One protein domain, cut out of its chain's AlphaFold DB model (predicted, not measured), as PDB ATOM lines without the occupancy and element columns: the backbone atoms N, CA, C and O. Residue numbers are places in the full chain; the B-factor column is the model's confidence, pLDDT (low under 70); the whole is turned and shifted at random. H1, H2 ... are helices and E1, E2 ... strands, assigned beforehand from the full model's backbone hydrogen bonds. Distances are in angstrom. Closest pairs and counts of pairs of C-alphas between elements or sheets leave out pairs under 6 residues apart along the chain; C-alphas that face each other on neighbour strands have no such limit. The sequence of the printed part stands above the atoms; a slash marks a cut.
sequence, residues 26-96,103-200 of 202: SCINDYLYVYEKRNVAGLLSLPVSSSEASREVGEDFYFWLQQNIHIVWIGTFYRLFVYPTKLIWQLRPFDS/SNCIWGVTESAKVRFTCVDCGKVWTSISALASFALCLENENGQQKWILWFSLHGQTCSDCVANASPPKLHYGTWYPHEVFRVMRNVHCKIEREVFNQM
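AT A GLANCE: This is residues 26 to 96 and 103 to 200 of the 202 residues of the protein "zf-3CxxC domain-containing protein" of Hymenolepis diminuta (UniProt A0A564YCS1). A twisted, curled sheet of four strands has two helices, H5 and H7, side by side on one face and no helix on the other, while H1 to H4 gather beyond these two, away from the sheet. E2 and E3 both bend, and their joined ends run on as a hairpin arm; H6 lies toward that end of the longest axis, and residues 165 to 177 fold back from it to H7. The printed part has 169 residues with seven named helices and four named strands, in the order H1 H2 H3 H4 H5 E1 E2 E3 E4 H6 H7, a mixed class of helices and strands. The mixed sheet runs E1, E4, E3, E2. The whole is compact, with a radius of gyration of the C-alphas of 17.5 A and spans of 55 by 40 by 31 A.

HOW THE PARTS SIT: H1, residues 26 to 37, touches H5, residues 69 to 82, about perpendicular at 82 degrees; their closest C-alphas, Tyr 31 and Ile 71, are 5.3 A apart. H2, residues 40 to 44, touches H3, residues 53 to 57, with Leu 43 and Val 57 closest, their C-alphas 5.9 A apart. H4, residues 59 to 67, only just touches H7, residues 178 to 197, with 3 pairs of C-alphas within 8 A, Gln 66 and Pro 178 closest at 5.9 A. E1, residues 88 to 93, is an edge strand, parallel to E4, residues 145 to 154, with N 90 and O 148 within hydrogen-bond range at 2.8 A. E2, residues 105 to 118, E3, residues 125 to 142, and E4 form a meander, each strand the antiparallel neighbour of the one before. N 109 and O 135, across E2 and E3, are within hydrogen-bond range at 2.9 A; N 147 and O 140, across E4 and E3, are within hydrogen-bond range at 2.7 A. H6, residues 160 to 164, touches no helix. H7, the hub, touches H2, H4 and H5; it runs the same way as H5 at a shallow tilt of 25 degrees. H5 and H7 are on the same face of the sheet, giving two layers, helices over a sheet; H7 is over E3 and E2 at a height of 9.0 A. In each named helix every O i to N i+4 pair is within hydrogen-bond range.

IN THESE COORDINATES: H1 begins at C-alpha 26, (14.859, -41.253, 18.313). H5 is 18.9 A long, E2 33.4 A, E3 44.6 A and E4 28.8 A. E2 bends by 70 degrees at residue 114, E3 by 66 degrees at residue 129. H7, 27.3 A long, ends at C-alpha 197, (20.915, -11.389, 10.204).

THE WHOLE: The C-alphas farthest apart, Gly 144 and Asn 165, are 55.6 A apart. Residues 97 to 102 are not printed; the gap from C-alpha 96 to C-alpha 103 is 15.9 A. H6 to H7 is a long link of 13 residues. Residues 47 to 56 and 199 to 200 have pLDDT under 70.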
ATOM      1  N   SER A  26      14.540 -40.094  19.160       90.94
ATOM      2  CA  SER A  26      14.859 -41.253  18.313       90.94
ATOM      3  C   SER A  26      14.249 -41.132  16.916       90.94
ATOM      4  O   SER A  26      14.963 -41.276  15.930       90.94
ATOM      5  N   CYS A  27      12.953 -40.815  16.822       89.94
ATOM      6  CA  CYS A  27      12.258 -40.676  15.540       89.94
ATOM      7  C   CYS A  27      12.871 -39.552  14.691       89.94
ATOM      8  O   CYS A  27      13.095 -39.726  13.496       89.94
ATOM      9  N   ILE A  28      13.192 -38.410  15.313       89.19
ATOM     10  CA  ILE A  28      13.847 -37.291  14.627       89.19
ATOM     11  C   ILE A  28      15.225 -37.710  14.108       89.19
ATOM     12  O   ILE A  28      15.534 -37.450  12.946       89.19
ATOM     13  N   ASN A  29      16.031 -38.389  14.927       90.38
ATOM     14  CA  ASN A  29      17.346 -38.878  14.512       90.38
ATOM     15  C   ASN A  29      17.244 -39.864  13.340       90.38
ATOM     16  O   ASN A  29      18.031 -39.766  12.400       90.38
ATOM     17  N   ASP A  30      16.244 -40.747  13.335       91.38
ATOM     18  CA  ASP A  30      15.999 -41.662  12.218       91.38
ATOM     19  C   ASP A  30      15.627 -40.905  10.932       91.38
ATOM     20  O   ASP A  30      16.141 -41.213   9.852       91.38
ATOM     21  N   TYR A  31      14.789 -39.866  11.024       92.38
ATOM     22  CA  TYR A  31      14.457 -39.017   9.875       92.38
ATOM     23  C   TYR A  31      15.686 -38.304   9.311       92.38
ATOM     24  O   TYR A  31      15.889 -38.297   8.093       92.38
ATOM     25  N   LEU A  32      16.513 -37.721  10.183       92.50
ATOM     26  CA  LEU A  32      17.749 -37.045   9.787       92.50
ATOM     27  C   LEU A  32      18.734 -38.029   9.154       92.50
ATOM     28  O   LEU A  32      19.286 -37.741   8.093       92.50
ATOM     29  N   TYR A  33      18.868 -39.228   9.724       91.75
ATOM     30  CA  TYR A  33      19.695 -40.289   9.162       91.75
ATOM     31  C   TYR A  33      19.265 -40.664   7.742       91.75
ATOM     32  O   TYR A  33      20.105 -40.757   6.845       91.75
ATOM     33  N   VAL A  34      17.964 -40.855   7.498       89.69
ATOM     34  CA  VAL A  34      17.447 -41.116   6.144       89.69
ATOM     35  C   VAL A  34      17.764 -39.942   5.216       89.69
ATOM     36  O   VAL A  34      18.264 -40.164   4.109       89.69
ATOM     37  N   TYR A  35      17.486 -38.711   5.656       91.69
ATOM     38  CA  TYR A  35      17.692 -37.499   4.866       91.69
ATOM     39  C   TYR A  35      19.153 -37.353   4.414       91.69
ATOM     40  O   TYR A  35      19.422 -37.084   3.238       91.69
ATOM     41  N   GLU A  36      20.099 -37.588   5.323       90.00
ATOM     42  CA  GLU A  36      21.535 -37.510   5.058       90.00
ATOM     43  C   GLU A  36      22.041 -38.692   4.233       90.00
ATOM     44  O   GLU A  36      22.656 -38.493   3.183       90.00
ATOM     45  N   LYS A  37      21.744 -39.930   4.650       89.69
ATOM     46  CA  LYS A  37      22.236 -41.149   3.988       89.69
ATOM     47  C   LYS A  37      21.807 -41.234   2.529       89.69
ATOM     48  O   LYS A  37      22.541 -41.765   1.698       89.69
ATOM     49  N   ARG A  38      20.606 -40.747   2.213       86.75
ATOM     50  CA  ARG A  38      20.070 -40.725   0.845       86.75
ATOM     51  C   ARG A  38      20.431 -39.450   0.079       86.75
ATOM     52  O   ARG A  38      19.976 -39.298  -1.047       86.75
ATOM     53  N   ASN A  39      21.234 -38.553   0.662       87.56
ATOM     54  CA  ASN A  39      21.595 -37.254   0.094       87.56
ATOM     55  C   ASN A  39      20.371 -36.488  -0.446       87.56
ATOM     56  O   ASN A  39      20.390 -35.952  -1.556       87.56
ATOM     57  N   VAL A  40      19.283 -36.456   0.335       88.12
ATOM     58  CA  VAL A  40      17.996 -35.890  -0.102       88.12
ATOM     59  C   VAL A  40      18.162 -34.435  -0.540       88.12
ATOM     60  O   VAL A  40      17.644 -34.051  -1.583       88.12
ATOM     61  N   ALA A  41      18.944 -33.640   0.194       86.94
ATOM     62  CA  ALA A  41      19.232 -32.256  -0.178       86.94
ATOM     63  C   ALA A  41      19.902 -32.139  -1.555       86.94
ATOM     64  O   ALA A  41      19.502 -31.298  -2.352       86.94
ATOM     65  N   GLY A  42      20.900 -32.984  -1.841       84.56
ATOM     66  CA  GLY A  42      21.576 -32.996  -3.136       84.56
ATOM     67  C   GLY A  42      20.600 -33.312  -4.267       84.56
ATOM     68  O   GLY A  42      20.520 -32.553  -5.228       84.56
ATOM     69  N   LEU A  43      19.789 -34.358  -4.095       85.25
ATOM     70  CA  LEU A  43      18.798 -34.786  -5.085       85.25
ATOM     71  C   LEU A  43      17.700 -33.735  -5.332       85.25
ATOM     72  O   LEU A  43      17.320 -33.498  -6.472       85.25
ATOM     73  N   LEU A  44      17.206 -33.070  -4.282       85.62
ATOM     74  CA  LEU A  44      16.162 -32.042  -4.402       85.62
ATOM     75  C   LEU A  44      16.697 -30.668  -4.838       85.62
ATOM     76  O   LEU A  44      15.908 -29.782  -5.161       85.62
ATOM     77  N   SER A  45      18.020 -30.479  -4.839       82.94
ATOM     78  CA  SER A  45      18.671 -29.245  -5.295       82.94
ATOM     79  C   SER A  45      18.978 -29.217  -6.795       82.94
ATOM     80  O   SER A  45      19.397 -28.171  -7.298       82.94
ATOM     81  N   LEU A  46      18.776 -30.334  -7.502       75.44
ATOM     82  CA  LEU A  46      19.033 -30.444  -8.937       75.44
ATOM     83  C   LEU A  46      18.161 -29.443  -9.721       75.44
ATOM     84  O   LEU A  46      16.993 -29.243  -9.374       75.44
ATOM     85  N   PRO A  47      18.701 -28.783 -10.764       65.75
ATOM     86  CA  PRO A  47      18.016 -27.723 -11.502       65.75
ATOM     87  C   PRO A  47      17.015 -28.299 -12.517       65.75
ATOM     88  O   PRO A  47      17.037 -27.947 -13.693       65.75
ATOM     89  N   VAL A  48      16.149 -29.201 -12.066       65.69
ATOM     90  CA  VAL A  48      15.180 -29.907 -12.903       65.69
ATOM     91  C   VAL A  48      13.753 -29.485 -12.622       65.69
ATOM     92  O   VAL A  48      13.406 -29.029 -11.529       65.69
ATOM     93  N   SER A  49      12.897 -29.616 -13.635       62.91
ATOM     94  CA  SER A  49      11.480 -29.304 -13.481       62.91
ATOM     95  C   SER A  49      10.807 -30.260 -12.487       62.91
ATOM     96  O   SER A  49      11.236 -31.397 -12.288       62.91
ATOM     97  N   SER A  50       9.683 -29.835 -11.896       59.00
ATOM     98  CA  SER A  50       8.895 -30.676 -10.973       59.00
ATOM     99  C   SER A  50       8.516 -32.057 -11.541       59.00
ATOM    100  O   SER A  50       8.318 -32.994 -10.773       59.00
ATOM    101  N   SER A  51       8.405 -32.177 -12.872       59.88
ATOM    102  CA  SER A  51       8.111 -33.419 -13.604       59.88
ATOM    103  C   SER A  51       9.336 -34.299 -13.866       59.88
ATOM    104  O   SER A  51       9.184 -35.483 -14.142       59.88
ATOM    105  N   GLU A  52      10.539 -33.735 -13.800       67.31
ATOM    106  CA  GLU A  52      11.807 -34.440 -14.020       67.31
ATOM    107  C   GLU A  52      12.462 -34.848 -12.694       67.31
ATOM    108  O   GLU A  52      13.147 -35.867 -12.641       67.31
ATOM    109  N   ALA A  53      12.163 -34.129 -11.604       64.56
ATOM    110  CA  ALA A  53      12.685 -34.403 -10.267       64.56
ATOM    111  C   ALA A  53      12.439 -35.849  -9.804       64.56
ATOM    112  O   ALA A  53      13.334 -36.474  -9.245       64.56
ATOM    113  N   SER A  54      11.258 -36.424 -10.062       65.62
ATOM    114  CA  SER A  54      10.975 -37.815  -9.680       65.62
ATOM    115  C   SER A  54      11.803 -38.831 -10.467       65.62
ATOM    116  O   SER A  54      12.145 -39.876  -9.925       65.62
ATOM    117  N   ARG A  55      12.162 -38.536 -11.723       67.50
ATOM    118  CA  ARG A  55      12.968 -39.436 -12.562       67.50
ATOM    119  C   ARG A  55      14.430 -39.443 -12.127       67.50
ATOM    120  O   ARG A  55      15.050 -40.500 -12.138       67.50
ATOM    121  N   GLU A  56      14.957 -38.295 -11.711       67.56
ATOM    122  CA  GLU A  56      16.340 -38.175 -11.231       67.56
ATOM    123  C   GLU A  56      16.527 -38.701  -9.805       67.56
ATOM    124  O   GLU A  56      17.533 -39.339  -9.504       67.56
ATOM    125  N   VAL A  57      15.541 -38.476  -8.932       70.62
ATOM    126  CA  VAL A  57      15.519 -39.004  -7.554       70.62
ATOM    127  C   VAL A  57      15.231 -40.516  -7.535       70.62
ATOM    128  O   VAL A  57      15.594 -41.210  -6.584       70.62
ATOM    129  N   GLY A  58      14.588 -41.029  -8.586       79.81
ATOM    130  CA  GLY A  58      13.965 -42.348  -8.628       79.81
ATOM    131  C   GLY A  58      12.516 -42.276  -8.138       79.81
ATOM    132  O   GLY A  58      12.250 -41.810  -7.029       79.81
ATOM    133  N   GLU A  59      11.577 -42.739  -8.968       79.00
ATOM    134  CA  GLU A  59      10.136 -42.519  -8.759       79.00
ATOM    135  C   GLU A  59       9.637 -43.121  -7.443       79.00
ATOM    136  O   GLU A  59       8.917 -42.454  -6.699       79.00
ATOM    137  N   ASP A  60      10.095 -44.328  -7.110       83.75
ATOM    138  CA  ASP A  60       9.729 -45.021  -5.874       83.75
ATOM    139  C   ASP A  60      10.194 -44.260  -4.628       83.75
ATOM    140  O   ASP A  60       9.433 -44.070  -3.677       83.75
ATOM    141  N   PHE A  61      11.438 -43.769  -4.633       85.06
ATOM    142  CA  PHE A  61      11.977 -43.019  -3.501       85.06
ATOM    143  C   PHE A  61      11.329 -41.639  -3.383       85.06
ATOM    144  O   PHE A  61      11.007 -41.195  -2.281       85.06
ATOM    145  N   TYR A  62      11.074 -40.977  -4.510       85.75
ATOM    146  CA  TYR A  62      10.369 -39.703  -4.538       85.75
ATOM    147  C   TYR A  62       8.939 -39.832  -3.994       85.75
ATOM    148  O   TYR A  62       8.508 -39.021  -3.171       85.75
ATOM    149  N   PHE A  63       8.212 -40.871  -4.410       86.12
ATOM    150  CA  PHE A  63       6.881 -41.170  -3.890       86.12
ATOM    151  C   PHE A  63       6.928 -41.497  -2.393       86.12
ATOM    152  O   PHE A  63       6.110 -40.989  -1.626       86.12
ATOM    153  N   TRP A  64       7.920 -42.272  -1.948       88.94
ATOM    154  CA  TRP A  64       8.120 -42.559  -0.529       88.94
ATOM    155  C   TRP A  64       8.376 -41.287   0.295       88.94
ATOM    156  O   TRP A  64       7.770 -41.119   1.355       88.94
ATOM    157  N   LEU A  65       9.195 -40.352  -0.205       90.69
ATOM    158  CA  LEU A  65       9.392 -39.038   0.420       90.69
ATOM    159  C   LEU A  65       8.099 -38.221   0.451       90.69
ATOM    160  O   LEU A  65       7.865 -37.493   1.408       90.69
ATOM    161  N   GLN A  66       7.252 -38.333  -0.571       89.56
ATOM    162  CA  GLN A  66       5.960 -37.654  -0.600       89.56
ATOM    163  C   GLN A  66       4.994 -38.201   0.464       89.56
ATOM    164  O   GLN A  66       4.282 -37.417   1.089       89.56
ATOM    165  N   GLN A  67       4.997 -39.514   0.719       88.06
ATOM    166  CA  GLN A  67       4.237 -40.117   1.825       88.06
ATOM    167  C   GLN A  67       4.842 -39.774   3.196       88.06
ATOM    168  O   GLN A  67       4.120 -39.602   4.174       88.06
ATOM    169  N   ASN A  68       6.163 -39.594   3.259       90.44
ATOM    170  CA  ASN A  68       6.911 -39.269   4.474       90.44
ATOM    171  C   ASN A  68       7.434 -37.827   4.460       90.44
ATOM    172  O   ASN A  68       8.574 -37.551   4.831       90.44
ATOM    173  N   ILE A  69       6.589 -36.884   4.032       92.12
ATOM    174  CA  ILE A  69       7.016 -35.510   3.725       92.12
ATOM    175  C   ILE A  69       7.626 -34.766   4.922       92.12
ATOM    176  O   ILE A  69       8.437 -33.856   4.749       92.12
ATOM    177  N   HIS A  70       7.282 -35.181   6.143       90.94
ATOM    178  CA  HIS A  70       7.864 -34.674   7.383       90.94
ATOM    179  C   HIS A  70       9.393 -34.844   7.427       90.94
ATOM    180  O   HIS A  70      10.073 -33.956   7.929       90.94
ATOM    181  N   ILE A  71       9.946 -35.905   6.825       94.19
ATOM    182  CA  ILE A  71      11.399 -36.112   6.700       94.19
ATOM    183  C   ILE A  71      12.033 -34.986   5.881       94.19
ATOM    184  O   ILE A  71      13.103 -34.488   6.224       94.19
ATOM    185  N   VAL A  72      11.361 -34.543   4.815       95.75
ATOM    186  CA  VAL A  72      11.849 -33.452   3.963       95.75
ATOM    187  C   VAL A  72      11.774 -32.119   4.703       95.75
ATOM    188  O   VAL A  72      12.742 -31.362   4.654       95.75
ATOM    189  N   TRP A  73      10.678 -31.840   5.419       95.38
ATOM    190  CA  TRP A  73      10.543 -30.630   6.241       95.38
ATOM    191  C   TRP A  73      11.606 -30.564   7.344       95.38
ATOM    192  O   TRP A  73      12.358 -29.592   7.408       95.38
ATOM    193  N   ILE A  74      11.703 -31.610   8.170       94.50
ATOM    194  CA  ILE A  74      12.621 -31.684   9.314       94.50
ATOM    195  C   ILE A  74      14.075 -31.679   8.839       94.50
ATOM    196  O   ILE A  74      14.870 -30.879   9.325       94.50
ATOM    197  N   GLY A  75      14.426 -32.521   7.864       95.12
ATOM    198  CA  GLY A  75      15.795 -32.612   7.363       95.12
ATOM    199  C   GLY A  75      16.259 -31.335   6.667       95.12
ATOM    200  O   GLY A  75      17.382 -30.883   6.885       95.12
ATOM    201  N   THR A  76      15.380 -30.689   5.892       96.69
ATOM    202  CA  THR A  76      15.715 -29.407   5.253       96.69
ATOM    203  C   THR A  76      15.837 -28.287   6.284       96.69
ATOM    204  O   THR A  76      16.773 -27.494   6.202       96.69
ATOM    205  N   PHE A  77      14.948 -28.238   7.283       96.75
ATOM    206  CA  PHE A  77      15.069 -27.300   8.399       96.75
ATOM    207  C   PHE A  77      16.390 -27.489   9.151       96.75
ATOM    208  O   PHE A  77      17.145 -26.534   9.312       96.75
ATOM    209  N   TYR A  78      16.700 -28.721   9.561       95.12
ATOM    210  CA  TYR A  78      17.919 -29.030  10.300       95.12
ATOM    211  C   TYR A  78      19.165 -28.625   9.513       95.12
ATOM    212  O   TYR A  78      20.028 -27.925  10.036       95.12
ATOM    213  N   ARG A  79      19.227 -28.989   8.228       94.44
ATOM    214  CA  ARG A  79      20.361 -28.669   7.356       94.44
ATOM    215  C   ARG A  79      20.589 -27.166   7.187       94.44
ATOM    216  O   ARG A  79      21.742 -26.759   7.081       94.44
ATOM    217  N   LEU A  80      19.525 -26.369   7.085       95.06
ATOM    218  CA  LEU A  80      19.633 -24.933   6.813       95.06
ATOM    219  C   LEU A  80      19.804 -24.111   8.097       95.06
ATOM    220  O   LEU A  80      20.660 -23.241   8.148       95.06
ATOM    221  N   PHE A  81      19.029 -24.394   9.143       95.25
ATOM    222  CA  PHE A  81      18.951 -23.538  10.332       95.25
ATOM    223  C   PHE A  81      19.792 -24.054  11.504       95.25
ATOM    224  O   PHE A  81      20.427 -23.270  12.210       95.25
ATOM    225  N   VAL A  82      19.813 -25.373  11.717       93.56
ATOM    226  CA  VAL A  82      20.448 -25.981  12.897       93.56
ATOM    227  C   VAL A  82      21.922 -26.269  12.625       93.56
ATOM    228  O   VAL A  82      22.788 -25.687  13.266       93.56
ATOM    229  N   TYR A  83      22.215 -27.130  11.648       91.06
ATOM    230  CA  TYR A  83      23.561 -27.636  11.368       91.06
ATOM    231  C   TYR A  83      24.624 -26.540  11.144       91.06
ATOM    232  O   TYR A  83      25.721 -26.668  11.692       91.06
ATOM    233  N   PRO A  84      24.361 -25.456  10.384       89.69
ATOM    234  CA  PRO A  84      25.387 -24.454  10.093       89.69
ATOM    235  C   PRO A  84      25.652 -23.484  11.249       89.69
ATOM    236  O   PRO A  84      26.578 -22.678  11.160       89.69
ATOM    237  N   THR A  85      24.833 -23.502  12.306       86.88
ATOM    238  CA  THR A  85      24.830 -22.458  13.335       86.88
ATOM    239  C   THR A  85      25.033 -23.032  14.737       86.88
ATOM    240  O   THR A  85      24.896 -24.226  14.983       86.88
ATOM    241  N   LYS A  86      25.381 -22.163  15.692       85.88
ATOM    242  CA  LYS A  86      25.390 -22.499  17.130       85.88
ATOM    243  C   LYS A  86      24.094 -22.075  17.830       85.88
ATOM    244  O   LYS A  86      24.032 -22.085  19.058       85.88
ATOM    245  N   LEU A  87      23.098 -21.626  17.066       89.44
ATOM    246  CA  LEU A  87      21.837 -21.124  17.594       89.44
ATOM    247  C   LEU A  87      20.914 -22.290  17.944       89.44
ATOM    248  O   LEU A  87      20.914 -23.327  17.281       89.44
ATOM    249  N   ILE A  88      20.092 -22.103  18.975       92.31
ATOM    250  CA  ILE A  88      19.088 -23.094  19.358       92.31
ATOM    251  C   ILE A  88      17.834 -22.826  18.537       92.31
ATOM    252  O   ILE A  88      17.084 -21.898  18.829       92.31
ATOM    253  N   TRP A  89      17.619 -23.644  17.514       95.00
ATOM    254  CA  TRP A  89      16.492 -23.525  16.596       95.00
ATOM    255  C   TRP A  89      15.389 -24.537  16.902       95.00
ATOM    256  O   TRP A  89      15.655 -25.691  17.236       95.00
ATOM    257  N   GLN A  90      14.137 -24.117  16.737       93.50
ATOM    258  CA  GLN A  90      12.963 -24.986  16.790       93.50
ATOM    259  C   GLN A  90      12.025 -24.685  15.623       93.50
ATOM    260  O   GLN A  90      11.811 -23.527  15.274       93.50
ATOM    261  N   LEU A  91      11.447 -25.735  15.046       94.25
ATOM    262  CA  LEU A  91      10.380 -25.644  14.055       94.25
ATOM    263  C   LEU A  91       9.067 -26.030  14.744       94.25
ATOM    264  O   LEU A  91       8.979 -27.129  15.295       94.25
ATOM    265  N   ARG A  92       8.063 -25.147  14.742       91.75
ATOM    266  CA  ARG A  92       6.776 -25.391  15.418       91.75
ATOM    267  C   ARG A  92       5.589 -25.171  14.473       91.75
ATOM    268  O   ARG A  92       5.530 -24.117  13.842       91.75
ATOM    269  N   PRO A  93       4.648 -26.121  14.355       91.44
ATOM    270  CA  PRO A  93       3.412 -25.878  13.624       91.44
ATOM    271  C   PRO A  93       2.487 -24.941  14.414       91.44
ATOM    272  O   PRO A  93       2.556 -24.904  15.642       91.44
ATOM    273  N   PHE A  94       1.608 -24.223  13.718       86.19
ATOM    274  CA  PHE A  94       0.451 -23.542  14.306       86.19
ATOM    275  C   PHE A  94      -0.784 -23.709  13.412       86.19
ATOM    276  O   PHE A  94      -0.678 -23.680  12.179       86.19
ATOM    277  N   ASP A  95      -1.958 -23.835  14.029       79.94
ATOM    278  CA  ASP A  95      -3.233 -23.963  13.312       79.94
ATOM    279  C   ASP A  95      -3.946 -22.609  13.180       79.94
ATOM    280  O   ASP A  95      -4.634 -22.346  12.191       79.94
ATOM    281  N   SER A  96      -3.737 -21.717  14.149       79.69
ATOM    282  CA  SER A  96      -4.289 -20.368  14.184       79.69
ATOM    283  C   SER A  96      -3.210 -19.322  14.474       79.69
ATOM    284  O   SER A  96      -2.383 -19.520  15.365       79.69
ATOM    285  N   SER A 103       4.234 -10.754  20.706       76.12
ATOM    286  CA  SER A 103       5.182  -9.844  21.361       76.12
ATOM    287  C   SER A 103       6.650 -10.171  21.085       76.12
ATOM    288  O   SER A 103       7.505  -9.315  21.291       76.12
ATOM    289  N   ASN A 104       6.944 -11.395  20.643       86.62
ATOM    290  CA  ASN A 104       8.309 -11.900  20.524       86.62
ATOM    291  C   ASN A 104       8.699 -12.223  19.076       86.62
ATOM    292  O   ASN A 104       9.788 -12.747  18.835       86.62
ATOM    293  N   CYS A 105       7.815 -11.948  18.117       92.62
ATOM    294  CA  CYS A 105       8.045 -12.243  16.710       92.62
ATOM    295  C   CYS A 105       8.676 -11.054  15.999       92.62
ATOM    296  O   CYS A 105       8.170  -9.936  16.051       92.62
ATOM    297  N   ILE A 106       9.794 -11.314  15.330       93.94
ATOM    298  CA  ILE A 106      10.641 -10.289  14.711       93.94
ATOM    299  C   ILE A 106      10.571 -10.308  13.186       93.94
ATOM    300  O   ILE A 106      11.061  -9.392  12.534       93.94
ATOM    301  N   TRP A 107       9.983 -11.354  12.604       95.75
ATOM    302  CA  TRP A 107       9.896 -11.515  11.160       95.75
ATOM    303  C   TRP A 107       8.772 -12.485  10.780       95.75
ATOM    304  O   TRP A 107       8.417 -13.371  11.558       95.75
ATOM    305  N   GLY A 108       8.227 -12.347   9.572       94.88
ATOM    306  CA  GLY A 108       7.268 -13.298   9.023       94.88
ATOM    307  C   GLY A 108       7.114 -13.172   7.512       94.88
ATOM    308  O   GLY A 108       7.342 -12.112   6.931       94.88
ATOM    309  N   VAL A 109       6.723 -14.268   6.867       96.69
ATOM    310  CA  VAL A 109       6.511 -14.326   5.418       96.69
ATOM    311  C   VAL A 109       5.445 -15.353   5.066       96.69
ATOM    312  O   VAL A 109       5.189 -16.289   5.817       96.69
ATOM    313  N   THR A 110       4.845 -15.212   3.889       96.62
ATOM    314  CA  THR A 110       4.067 -16.284   3.263       96.62
ATOM    315  C   THR A 110       4.685 -16.632   1.914       96.62
ATOM    316  O   THR A 110       4.923 -15.747   1.095       96.62
ATOM    317  N   GLU A 111       4.953 -17.917   1.695       96.75
ATOM    318  CA  GLU A 111       5.457 -18.467   0.437       96.75
ATOM    319  C   GLU A 111       4.342 -19.219  -0.291       96.75
ATOM    320  O   GLU A 111       3.563 -19.949   0.326       96.75
ATOM    321  N   SER A 112       4.292 -19.077  -1.616       96.12
ATOM    322  CA  SER A 112       3.451 -19.919  -2.460       96.12
ATOM    323  C   SER A 112       4.166 -21.216  -2.835       96.12
ATOM    324  O   SER A 112       5.395 -21.262  -2.965       96.12
ATOM    325  N   ALA A 113       3.389 -22.272  -3.044       93.81
ATOM    326  CA  ALA A 113       3.862 -23.580  -3.454       93.81
ATOM    327  C   ALA A 113       2.887 -24.294  -4.388       93.81
ATOM    328  O   ALA A 113       1.671 -24.074  -4.371       93.81
ATOM    329  N   LYS A 114       3.451 -25.205  -5.181       94.25
ATOM    330  CA  LYS A 114       2.713 -26.207  -5.933       94.25
ATOM    331  C   LYS A 114       2.347 -27.359  -5.000       94.25
ATOM    332  O   LYS A 114       3.217 -28.049  -4.483       94.25
ATOM    333  N   VAL A 115       1.055 -27.593  -4.797       93.50
ATOM    334  CA  VAL A 115       0.544 -28.616  -3.874       93.50
ATOM    335  C   VAL A 115      -0.661 -29.319  -4.499       93.50
ATOM    336  O   VAL A 115      -1.477 -28.693  -5.181       93.50
ATOM    337  N   ARG A 116      -0.768 -30.637  -4.295       94.31
ATOM    338  CA  ARG A 116      -1.893 -31.454  -4.769       94.31
ATOM    339  C   ARG A 116      -2.932 -31.605  -3.668       94.31
ATOM    340  O   ARG A 116      -2.609 -32.074  -2.588       94.31
ATOM    341  N   PHE A 117      -4.184 -31.290  -3.950       93.06
ATOM    342  CA  PHE A 117      -5.299 -31.433  -3.019       93.06
ATOM    343  C   PHE A 117      -6.240 -32.540  -3.480       93.06
ATOM    344  O   PHE A 117      -6.433 -32.740  -4.681       93.06
ATOM    345  N   THR A 118      -6.848 -33.224  -2.513       93.12
ATOM    346  CA  THR A 118      -7.900 -34.217  -2.741       93.12
ATOM    347  C   THR A 118      -9.081 -33.873  -1.842       93.12
ATOM    348  O   THR A 118      -8.941 -33.820  -0.621       93.12
ATOM    349  N   CYS A 119     -10.242 -33.614  -2.440       93.31
ATOM    350  CA  CYS A 119     -11.472 -33.411  -1.692       93.31
ATOM    351  C   CYS A 119     -11.944 -34.760  -1.150       93.31
ATOM    352  O   CYS A 119     -12.225 -35.675  -1.920       93.31
ATOM    353  N   VAL A 120     -12.051 -34.874   0.171       89.62
ATOM    354  CA  VAL A 120     -12.506 -36.109   0.829       89.62
ATOM    355  C   VAL A 120     -14.010 -36.344   0.686       89.62
ATOM    356  O   VAL A 120     -14.464 -37.459   0.906       89.62
ATOM    357  N   ASP A 121     -14.769 -35.312   0.310       91.31
ATOM    358  CA  ASP A 121     -16.228 -35.386   0.230       91.31
ATOM    359  C   ASP A 121     -16.693 -35.785  -1.184       91.31
ATOM    360  O   ASP A 121     -17.530 -36.671  -1.325       91.31
ATOM    361  N   CYS A 122     -16.123 -35.189  -2.243       93.38
ATOM    362  CA  CYS A 122     -16.497 -35.489  -3.636       93.38
ATOM    363  C   CYS A 122     -15.420 -36.219  -4.456       93.38
ATOM    364  O   CYS A 122     -15.642 -36.525  -5.626       93.38
ATOM    365  N   GLY A 123     -14.234 -36.466  -3.892       92.69
ATOM    366  CA  GLY A 123     -13.130 -37.145  -4.580       92.69
ATOM    367  C   GLY A 123     -12.394 -36.301  -5.628       92.69
ATOM    368  O   GLY A 123     -11.440 -36.788  -6.234       92.69
ATOM    369  N   LYS A 124     -12.787 -35.034  -5.850       94.50
ATOM    370  CA  LYS A 124     -12.092 -34.142  -6.792       94.50
ATOM    371  C   LYS A 124     -10.631 -33.972  -6.391       94.50
ATOM    372  O   LYS A 124     -10.327 -33.615  -5.254       94.50
ATOM    373  N   VAL A 125      -9.738 -34.114  -7.365       95.38
ATOM    374  CA  VAL A 125      -8.313 -33.821  -7.216       95.38
ATOM    375  C   VAL A 125      -7.956 -32.578  -8.022       95.38
ATOM    376  O   VAL A 125      -8.345 -32.457  -9.183       95.38
ATOM    377  N   TRP A 126      -7.188 -31.665  -7.433       95.25
ATOM    378  CA  TRP A 126      -6.637 -30.507  -8.140       95.25
ATOM    379  C   TRP A 126      -5.211 -30.213  -7.679       95.25
ATOM    380  O   TRP A 126      -4.787 -30.620  -6.602       95.25
ATOM    381  N   THR A 127      -4.441 -29.522  -8.517       94.25
ATOM    382  CA  THR A 127      -3.124 -28.995  -8.140       94.25
ATOM    383  C   THR A 127      -3.213 -27.481  -8.112       94.25
ATOM    384  O   THR A 127      -3.585 -26.872  -9.111       94.25
ATOM    385  N   SER A 128      -2.872 -26.877  -6.980       92.44
ATOM    386  CA  SER A 128      -2.724 -25.428  -6.870       92.44
ATOM    387  C   SER A 128      -1.252 -25.074  -6.984       92.44
ATOM    388  O   SER A 128      -0.428 -25.730  -6.362       92.44
ATOM    389  N   ILE A 129      -0.928 -24.042  -7.763       90.69
ATOM    390  CA  ILE A 129       0.403 -23.407  -7.804       90.69
ATOM    391  C   ILE A 129       0.504 -22.203  -6.851       90.69
ATOM    392  O   ILE A 129       1.513 -21.505  -6.822       90.69
ATOM    393  N   SER A 130      -0.566 -21.947  -6.100       92.50
ATOM    394  CA  SER A 130      -0.738 -20.817  -5.189       92.50
ATOM    395  C   SER A 130      -1.158 -21.280  -3.791       92.50
ATOM    396  O   SER A 130      -1.742 -20.509  -3.033       92.50
ATOM    397  N   ALA A 131      -0.882 -22.541  -3.439       92.62
ATOM    398  CA  ALA A 131      -1.036 -23.000  -2.065       92.62
ATOM    399  C   ALA A 131      -0.058 -22.235  -1.172       92.62
ATOM    400  O   ALA A 131       1.047 -21.929  -1.610       92.62
ATOM    401  N   LEU A 132      -0.464 -21.903   0.050       94.69
ATOM    402  CA  LEU A 132       0.296 -20.998   0.908       94.69
ATOM    403  C   LEU A 132       0.918 -21.747   2.086       94.69
ATOM    404  O   LEU A 132       0.283 -22.606   2.700       94.69
ATOM    405  N   ALA A 133       2.154 -21.384   2.415       95.62
ATOM    406  CA  ALA A 133       2.793 -21.703   3.682       95.62
ATOM    407  C   ALA A 133       3.227 -20.400   4.353       95.62
ATOM    408  O   ALA A 133       3.976 -19.616   3.765       95.62
ATOM    409  N   SER A 134       2.740 -20.158   5.566       95.75
ATOM    410  CA  SER A 134       3.110 -18.982   6.355       95.75
ATOM    411  C   SER A 134       4.156 -19.350   7.385       95.75
ATOM    412  O   SER A 134       4.086 -20.423   7.978       95.75
ATOM    413  N   PHE A 135       5.092 -18.437   7.611       97.19
ATOM    414  CA  PHE A 135       6.174 -18.574   8.569       97.19
ATOM    415  C   PHE A 135       6.264 -17.322   9.435       97.19
ATOM    416  O   PHE A 135       6.102 -16.209   8.932       97.19
ATOM    417  N   ALA A 136       6.566 -17.503  10.715       96.31
ATOM    418  CA  ALA A 136       6.891 -16.426  11.637       96.31
ATOM    419  C   ALA A 136       8.114 -16.819  12.464       96.31
ATOM    420  O   ALA A 136       8.203 -17.939  12.961       96.31
ATOM    421  N   LEU A 137       9.065 -15.902  12.598       96.50
ATOM    422  CA  LEU A 137      10.252 -16.087  13.414       96.50
ATOM    423  C   LEU A 137      10.089 -15.325  14.721       96.50
ATOM    424  O   LEU A 137       9.952 -14.099  14.712       96.50
ATOM    425  N   CYS A 138      10.154 -16.051  15.830       95.25
ATOM    426  CA  CYS A 138      10.023 -15.490  17.165       95.25
ATOM    427  C   CYS A 138      11.193 -15.917  18.052       95.25
ATOM    428  O   CYS A 138      11.765 -16.994  17.869       95.25
ATOM    429  N   LEU A 139      11.563 -15.052  18.993       93.81
ATOM    430  CA  LEU A 139      12.666 -15.279  19.922       93.81
ATOM    431  C   LEU A 139      12.114 -15.547  21.323       93.81
ATOM    432  O   LEU A 139      11.419 -14.711  21.893       93.81
ATOM    433  N   GLU A 140      12.441 -16.696  21.903       91.31
ATOM    434  CA  GLU A 140      12.101 -17.025  23.291       91.31
ATOM    435  C   GLU A 140      13.380 -17.094  24.127       91.31
ATOM    436  O   GLU A 140      14.384 -17.645  23.688       91.31
ATOM    437  N   ASN A 141      13.359 -16.545  25.340       88.81
ATOM    438  CA  ASN A 141      14.462 -16.697  26.284       88.81
ATOM    439  C   ASN A 141      14.087 -17.759  27.315       88.81
ATOM    440  O   ASN A 141      13.127 -17.581  28.063       88.81
ATOM    441  N   GLU A 142      14.864 -18.835  27.389       82.06
ATOM    442  CA  GLU A 142      14.666 -19.906  28.363       82.06
ATOM    443  C   GLU A 142      16.000 -20.207  29.048       82.06
ATOM    444  O   GLU A 142      17.000 -20.485  28.389       82.06
ATOM    445  N   ASN A 143      16.038 -20.110  30.381       85.06
ATOM    446  CA  ASN A 143      17.240 -20.350  31.193       85.06
ATOM    447  C   ASN A 143      18.477 -19.533  30.758       85.06
ATOM    448  O   ASN A 143      19.605 -20.017  30.807       85.06
ATOM    449  N   GLY A 144      18.269 -18.289  30.312       83.69
ATOM    450  CA  GLY A 144      19.345 -17.403  29.851       83.69
ATOM    451  C   GLY A 144      19.884 -17.724  28.453       83.69
ATOM    452  O   GLY A 144      20.837 -17.083  28.015       83.69
ATOM    453  N   GLN A 145      19.281 -18.680  27.740       86.69
ATOM    454  CA  GLN A 145      19.583 -18.975  26.342       86.69
ATOM    455  C   GLN A 145      18.458 -18.484  25.432       86.69
ATOM    456  O   GLN A 145      17.277 -18.722  25.693       86.69
ATOM    457  N   GLN A 146      18.837 -17.822  24.340       90.88
ATOM    458  CA  GLN A 146      17.902 -17.403  23.304       90.88
ATOM    459  C   GLN A 146      17.605 -18.572  22.357       90.88
ATOM    460  O   GLN A 146      18.514 -19.159  21.763       90.88
ATOM    461  N   LYS A 147      16.322 -18.884  22.199       93.19
ATOM    462  CA  LYS A 147      15.776 -19.874  21.274       93.19
ATOM    463  C   LYS A 147      15.119 -19.169  20.093       93.19
ATOM    464  O   LYS A 147      14.318 -18.255  20.268       93.19
ATOM    465  N   TRP A 148      15.454 -19.629  18.896       95.25
ATOM    466  CA  TRP A 148      14.929 -19.155  17.624       95.25
ATOM    467  C   TRP A 148      13.833 -20.109  17.174       95.25
ATOM    468  O   TRP A 148      14.090 -21.279  16.890       95.25
ATOM    469  N   ILE A 149      12.596 -19.631  17.144       95.50
ATOM    470  CA  ILE A 149      11.434 -20.469  16.867       95.50
ATOM    471  C   ILE A 149      10.835 -20.042  15.545       95.50
ATOM    472  O   ILE A 149      10.280 -18.949  15.420       95.50
ATOM    473  N   LEU A 150      10.956 -20.926  14.561       96.81
ATOM    474  CA  LEU A 150      10.298 -20.796  13.279       96.81
ATOM    475  C   LEU A 150       8.927 -21.466  13.374       96.81
ATOM    476  O   LEU A 150       8.795 -22.688  13.282       96.81
ATOM    477  N   TRP A 151       7.908 -20.647  13.583       95.62
ATOM    478  CA  TRP A 151       6.518 -21.059  13.492       95.62
ATOM    479  C   TRP A 151       6.129 -21.220  12.028       95.62
ATOM    480  O   TRP A 151       6.508 -20.386  11.203       95.62
ATOM    481  N   PHE A 152       5.367 -22.260  11.695       95.25
ATOM    482  CA  PHE A 152       4.863 -22.468  10.341       95.25
ATOM    483  C   PHE A 152       3.420 -22.982  10.312       95.25
ATOM    484  O   PHE A 152       2.989 -23.714  11.198       95.25
ATOM    485  N   SER A 153       2.690 -22.632   9.257       93.56
ATOM    486  CA  SER A 153       1.353 -23.160   8.980       93.56
ATOM    487  C   SER A 153       1.179 -23.430   7.493       93.56
ATOM    488  O   SER A 153       1.613 -22.640   6.648       93.56
ATOM    489  N   LEU A 154       0.558 -24.565   7.173       93.75
ATOM    490  CA  LEU A 154       0.291 -25.009   5.807       93.75
ATOM    491  C   LEU A 154      -1.195 -24.809   5.516       93.75
ATOM    492  O   LEU A 154      -2.050 -25.460   6.114       93.75
ATOM    493  N   HIS A 155      -1.509 -23.912   4.590       91.94
ATOM    494  CA  HIS A 155      -2.883 -23.474   4.378       91.94
ATOM    495  C   HIS A 155      -3.676 -24.502   3.574       91.94
ATOM    496  O   HIS A 155      -3.238 -24.977   2.521       91.94
ATOM    497  N   GLY A 156      -4.876 -24.813   4.060       92.06
ATOM    498  CA  GLY A 156      -5.849 -25.601   3.316       92.06
ATOM    499  C   GLY A 156      -6.528 -24.791   2.207       92.06
ATOM    500  O   GLY A 156      -6.520 -23.562   2.207       92.06
ATOM    501  N   GLN A 157      -7.161 -25.489   1.266       92.69
ATOM    502  CA  GLN A 157      -8.018 -24.885   0.241       92.69
ATOM    503  C   GLN A 157      -9.400 -25.529   0.247       92.69
ATOM    504  O   GLN A 157      -9.547 -26.714   0.548       92.69
ATOM    505  N   THR A 158     -10.419 -24.750  -0.106       94.75
ATOM    506  CA  THR A 158     -11.785 -25.250  -0.268       94.75
ATOM    507  C   THR A 158     -11.975 -25.882  -1.646       94.75
ATOM    508  O   THR A 158     -11.394 -25.451  -2.643       94.75
ATOM    509  N   CYS A 159     -12.797 -26.929  -1.716       95.38
ATOM    510  CA  CYS A 159     -13.142 -27.557  -2.988       95.38
ATOM    511  C   CYS A 159     -14.173 -26.705  -3.746       95.38
ATOM    512  O   CYS A 159     -15.295 -26.530  -3.271       95.38
ATOM    513  N   SER A 160     -13.825 -26.245  -4.954       94.94
ATOM    514  CA  SER A 160     -14.719 -25.431  -5.795       94.94
ATOM    515  C   SER A 160     -16.069 -26.097  -6.075       94.94
ATOM    516  O   SER A 160     -17.090 -25.421  -6.106       94.94
ATOM    517  N   ASP A 161     -16.082 -27.419  -6.262       95.19
ATOM    518  CA  ASP A 161     -17.284 -28.146  -6.685       95.19
ATOM    519  C   ASP A 161     -18.230 -28.361  -5.504       95.19
ATOM    520  O   ASP A 161     -19.441 -28.236  -5.648       95.19
ATOM    521  N   CYS A 162     -17.684 -28.602  -4.308       93.88
ATOM    522  CA  CYS A 162     -18.488 -28.672  -3.088       93.88
ATOM    523  C   CYS A 162     -19.107 -27.310  -2.754       93.88
ATOM    524  O   CYS A 162     -20.288 -27.241  -2.421       93.88
ATOM    525  N   VAL A 163     -18.334 -26.227  -2.909       93.50
ATOM    526  CA  VAL A 163     -18.836 -24.856  -2.728       93.50
ATOM    527  C   VAL A 163     -19.948 -24.547  -3.735       93.50
ATOM    528  O   VAL A 163     -20.990 -24.024  -3.347       93.50
ATOM    529  N   ALA A 164     -19.773 -24.917  -5.008       93.56
ATOM    530  CA  ALA A 164     -20.797 -24.737  -6.039       93.56
ATOM    531  C   ALA A 164     -22.081 -25.542  -5.754       93.56
ATOM    532  O   ALA A 164     -23.176 -25.073  -6.051       93.56
ATOM    533  N   ASN A 165     -21.957 -26.709  -5.117       92.81
ATOM    534  CA  ASN A 165     -23.076 -27.559  -4.701       92.81
ATOM    535  C   ASN A 165     -23.665 -27.176  -3.327       92.81
ATOM    536  O   ASN A 165     -24.314 -28.003  -2.688       92.81
ATOM    537  N   ALA A 166     -23.425 -25.948  -2.853       91.06
ATOM    538  CA  ALA A 166     -23.930 -25.415  -1.583       91.06
ATOM    539  C   ALA A 166     -23.562 -26.245  -0.335       91.06
ATOM    540  O   ALA A 166     -24.226 -26.156   0.700       91.06
ATOM    541  N   SER A 167     -22.487 -27.038  -0.401       88.12
ATOM    542  CA  SER A 167     -21.929 -27.683   0.790       88.12
ATOM    543  C   SER A 167     -21.175 -26.650   1.639       88.12
ATOM    544  O   SER A 167     -20.554 -25.743   1.074       88.12
ATOM    545  N   PRO A 168     -21.176 -26.771   2.981       89.88
ATOM    546  CA  PRO A 168     -20.378 -25.900   3.838       89.88
ATOM    547  C   PRO A 168     -18.898 -25.905   3.415       89.88
ATOM    548  O   PRO A 168     -18.349 -26.977   3.142       89.88
ATOM    549  N   PRO A 169     -18.230 -24.738   3.352       89.06
ATOM    550  CA  PRO A 169     -16.832 -24.671   2.952       89.06
ATOM    551  C   PRO A 169     -15.966 -25.420   3.965       89.06
ATOM    552  O   PRO A 169     -15.921 -25.080   5.145       89.06
ATOM    553  N   LYS A 170     -15.257 -26.437   3.480       89.50
ATOM    554  CA  LYS A 170     -14.339 -27.261   4.265       89.50
ATOM    555  C   LYS A 170     -12.933 -27.130   3.704       89.50
ATOM    556  O   LYS A 170     -12.737 -27.163   2.488       89.50
ATOM    557  N   LEU A 171     -11.962 -26.964   4.596       89.94
ATOM    558  CA  LEU A 171     -10.557 -26.923   4.219       89.94
ATOM    559  C   LEU A 171     -10.056 -28.338   3.939       89.94
ATOM    560  O   LEU A 171     -10.241 -29.255   4.739       89.94
ATOM    561  N   HIS A 172      -9.390 -28.494   2.802       89.50
ATOM    562  CA  HIS A 172      -8.611 -29.674   2.473       89.50
ATOM    563  C   HIS A 172      -7.136 -29.307   2.512       89.50
ATOM    564  O   HIS A 172      -6.729 -28.302   1.926       89.50
ATOM    565  N   TYR A 173      -6.338 -30.132   3.179       90.19
ATOM    566  CA  TYR A 173      -4.892 -29.972   3.231       90.19
ATOM    567  C   TYR A 173      -4.254 -30.803   2.129       90.19
ATOM    568  O   TYR A 173      -4.663 -31.934   1.856       90.19
ATOM    569  N   GLY A 174      -3.295 -30.202   1.439       88.38
ATOM    570  CA  GLY A 174      -2.715 -30.799   0.254       88.38
ATOM    571  C   GLY A 174      -1.505 -31.682   0.553       88.38
ATOM    572  O   GLY A 174      -0.749 -31.451   1.494       88.38
ATOM    573  N   THR A 175      -1.292 -32.677  -0.299       91.44
ATOM    574  CA  THR A 175      -0.058 -33.451  -0.377       91.44
ATOM    575  C   THR A 175       1.021 -32.607  -1.054       91.44
ATOM    576  O   THR A 175       0.906 -32.237  -2.229       91.44
ATOM    577  N   TRP A 176       2.078 -32.308  -0.307       93.56
ATOM    578  CA  TRP A 176       3.217 -31.518  -0.768       93.56
ATOM    579  C   TRP A 176       4.189 -32.352  -1.600       93.56
ATOM    580  O   TRP A 176       4.389 -33.536  -1.344       93.56
ATOM    581  N   TYR A 177       4.823 -31.718  -2.583       92.75
ATOM    582  CA  TYR A 177       5.904 -32.334  -3.345       92.75
ATOM    583  C   TYR A 177       7.250 -32.110  -2.632       92.75
ATOM    584  O   TYR A 177       7.525 -30.974  -2.238       92.75
ATOM    585  N   PRO A 178       8.122 -33.131  -2.501       93.81
ATOM    586  CA  PRO A 178       9.430 -32.994  -1.852       93.81
ATOM    587  C   PRO A 178      10.266 -31.787  -2.313       93.81
ATOM    588  O   PRO A 178      10.772 -31.033  -1.483       93.81
ATOM    589  N   HIS A 179      10.364 -31.542  -3.623       92.06
ATOM    590  CA  HIS A 179      11.129 -30.401  -4.152       92.06
ATOM    591  C   HIS A 179      10.507 -29.042  -3.793       92.06
ATOM    592  O   HIS A 179      11.233 -28.071  -3.596       92.06
ATOM    593  N   GLU A 180       9.178 -28.959  -3.663       94.56
ATOM    594  CA  GLU A 180       8.500 -27.725  -3.252       94.56
ATOM    595  C   GLU A 180       8.776 -27.398  -1.787       94.56
ATOM    596  O   GLU A 180       9.021 -26.239  -1.464       94.56
ATOM    597  N   VAL A 181       8.828 -28.415  -0.917       95.94
ATOM    598  CA  VAL A 181       9.257 -28.241   0.479       95.94
ATOM    599  C   VAL A 181      10.679 -27.690   0.536       95.94
ATOM    600  O   VAL A 181      10.928 -26.685   1.202       95.94
ATOM    601  N   PHE A 182      11.606 -28.304  -0.208       95.06
ATOM    602  CA  PHE A 182      12.994 -27.847  -0.264       95.06
ATOM    603  C   PHE A 182      13.102 -26.399  -0.765       95.06
ATOM    604  O   PHE A 182      13.776 -25.573  -0.148       95.06
ATOM    605  N   ARG A 183      12.391 -26.067  -1.851       95.31
ATOM    606  CA  ARG A 183      12.358 -24.719  -2.433       95.31
ATOM    607  C   ARG A 183      11.836 -23.681  -1.441       95.31
ATOM    608  O   ARG A 183      12.487 -22.653  -1.265       95.31
ATOM    609  N   VAL A 184      10.691 -23.938  -0.805       96.75
ATOM    610  CA  VAL A 184      10.072 -23.022   0.166       96.75
ATOM    611  C   VAL A 184      10.994 -22.797   1.361       96.75
ATOM    612  O   VAL A 184      11.290 -21.651   1.688       96.75
ATOM    613  N   MET A 185      11.523 -23.861   1.969       97.56
ATOM    614  CA  MET A 185      12.410 -23.741   3.133       97.56
ATOM    615  C   MET A 185      13.711 -23.002   2.807       97.56
ATOM    616  O   MET A 185      14.151 -22.158   3.587       97.56
ATOM    617  N   ARG A 186      14.303 -23.258   1.632       96.31
ATOM    618  CA  ARG A 186      15.475 -22.511   1.156       96.31
ATOM    619  C   ARG A 186      15.158 -21.028   0.966       96.31
ATOM    620  O   ARG A 186      15.946 -20.186   1.380       96.31
ATOM    621  N   ASN A 187      14.009 -20.698   0.374       96.94
ATOM    622  CA  ASN A 187      13.583 -19.308   0.200       96.94
ATOM    623  C   ASN A 187      13.396 -18.599   1.548       96.94
ATOM    624  O   ASN A 187      13.873 -17.477   1.712       96.94
ATOM    625  N   VAL A 188      12.736 -19.253   2.510       98.19
ATOM    626  CA  VAL A 188      12.552 -18.739   3.877       98.19
ATOM    627  C   VAL A 188      13.905 -18.483   4.541       98.19
ATOM    628  O   VAL A 188      14.123 -17.391   5.058       98.19
ATOM    629  N   HIS A 189      14.834 -19.438   4.456       97.00
ATOM    630  CA  HIS A 189      16.190 -19.286   4.984       97.00
ATOM    631  C   HIS A 189      16.910 -18.072   4.385       97.00
ATOM    632  O   HIS A 189      17.348 -17.193   5.121       97.00
ATOM    633  N   CYS A 190      16.958 -17.963   3.052       95.94
ATOM    634  CA  CYS A 190      17.609 -16.835   2.380       95.94
ATOM    635  C   CYS A 190      16.983 -15.480   2.747       95.94
ATOM    636  O   CYS A 190      17.694 -14.479   2.842       95.94
ATOM    637  N   LYS A 191      15.659 -15.421   2.948       97.12
ATOM    638  CA  LYS A 191      14.989 -14.194   3.396       97.12
ATOM    639  C   LYS A 191      15.378 -13.833   4.826       97.12
ATOM    640  O   LYS A 191      15.724 -12.683   5.055       97.12
ATOM    641  N   ILE A 192      15.399 -14.797   5.749       96.50
ATOM    642  CA  ILE A 192      15.843 -14.573   7.133       96.50
ATOM    643  C   ILE A 192      17.301 -14.098   7.164       96.50
ATOM    644  O   ILE A 192      17.594 -13.102   7.819       96.50
ATOM    645  N   GLU A 193      18.209 -14.730   6.418       93.88
ATOM    646  CA  GLU A 193      19.606 -14.275   6.351       93.88
ATOM    647  C   GLU A 193      19.715 -12.820   5.887       93.88
ATOM    648  O   GLU A 193      20.388 -11.997   6.512       93.88
ATOM    649  N   ARG A 194      18.996 -12.477   4.815       94.19
ATOM    650  CA  ARG A 194      19.044 -11.143   4.219       94.19
ATOM    651  C   ARG A 194      18.362 -10.068   5.064       94.19
ATOM    652  O   ARG A 194      18.817  -8.930   5.067       94.19
ATOM    653  N   GLU A 195      17.240 -10.391   5.690       94.62
ATOM    654  CA  GLU A 195      16.347  -9.409   6.314       94.62
ATOM    655  C   GLU A 195      16.514  -9.344   7.828       94.62
ATOM    656  O   GLU A 195      16.208  -8.319   8.415       94.62
ATOM    657  N   VAL A 196      17.024 -10.401   8.461       92.50
ATOM    658  CA  VAL A 196      17.199 -10.466   9.916       92.50
ATOM    659  C   VAL A 196      18.682 -10.393  10.268       92.50
ATOM    660  O   VAL A 196      19.109  -9.443  10.918       92.50
ATOM    661  N   PHE A 197      19.504 -11.335   9.795       87.56
ATOM    662  CA  PHE A 197      20.915 -11.389  10.204       87.56
ATOM    663  C   PHE A 197      21.754 -10.236   9.647       87.56
ATOM    664  O   PHE A 197      22.508  -9.610  10.394       87.56
ATOM    665  N   ASN A 198      21.569  -9.877   8.376       83.19
ATOM    666  CA  ASN A 198      22.290  -8.737   7.803       83.19
ATOM    667  C   ASN A 198      21.896  -7.392   8.445       83.19
ATOM    668  O   ASN A 198      22.696  -6.463   8.422       83.19
ATOM    669  N   GLN A 199      20.702  -7.279   9.040       69.19
ATOM    670  CA  GLN A 199      20.281  -6.071   9.763       69.19
ATOM    671  C   GLN A 199      20.853  -5.997  11.186       69.19
ATOM    672  O   GLN A 199      21.031  -4.902  11.707       69.19
ATOM    673  N   MET A 200      21.186  -7.136  11.802       60.66
ATOM    674  CA  MET A 200      21.790  -7.199  13.142       60.66
ATOM    675  C   MET A 200      23.309  -6.953  13.153       60.66
ATOM    676  O   MET A 200      23.911  -6.943  14.223       60.66
TER     677      MET A 200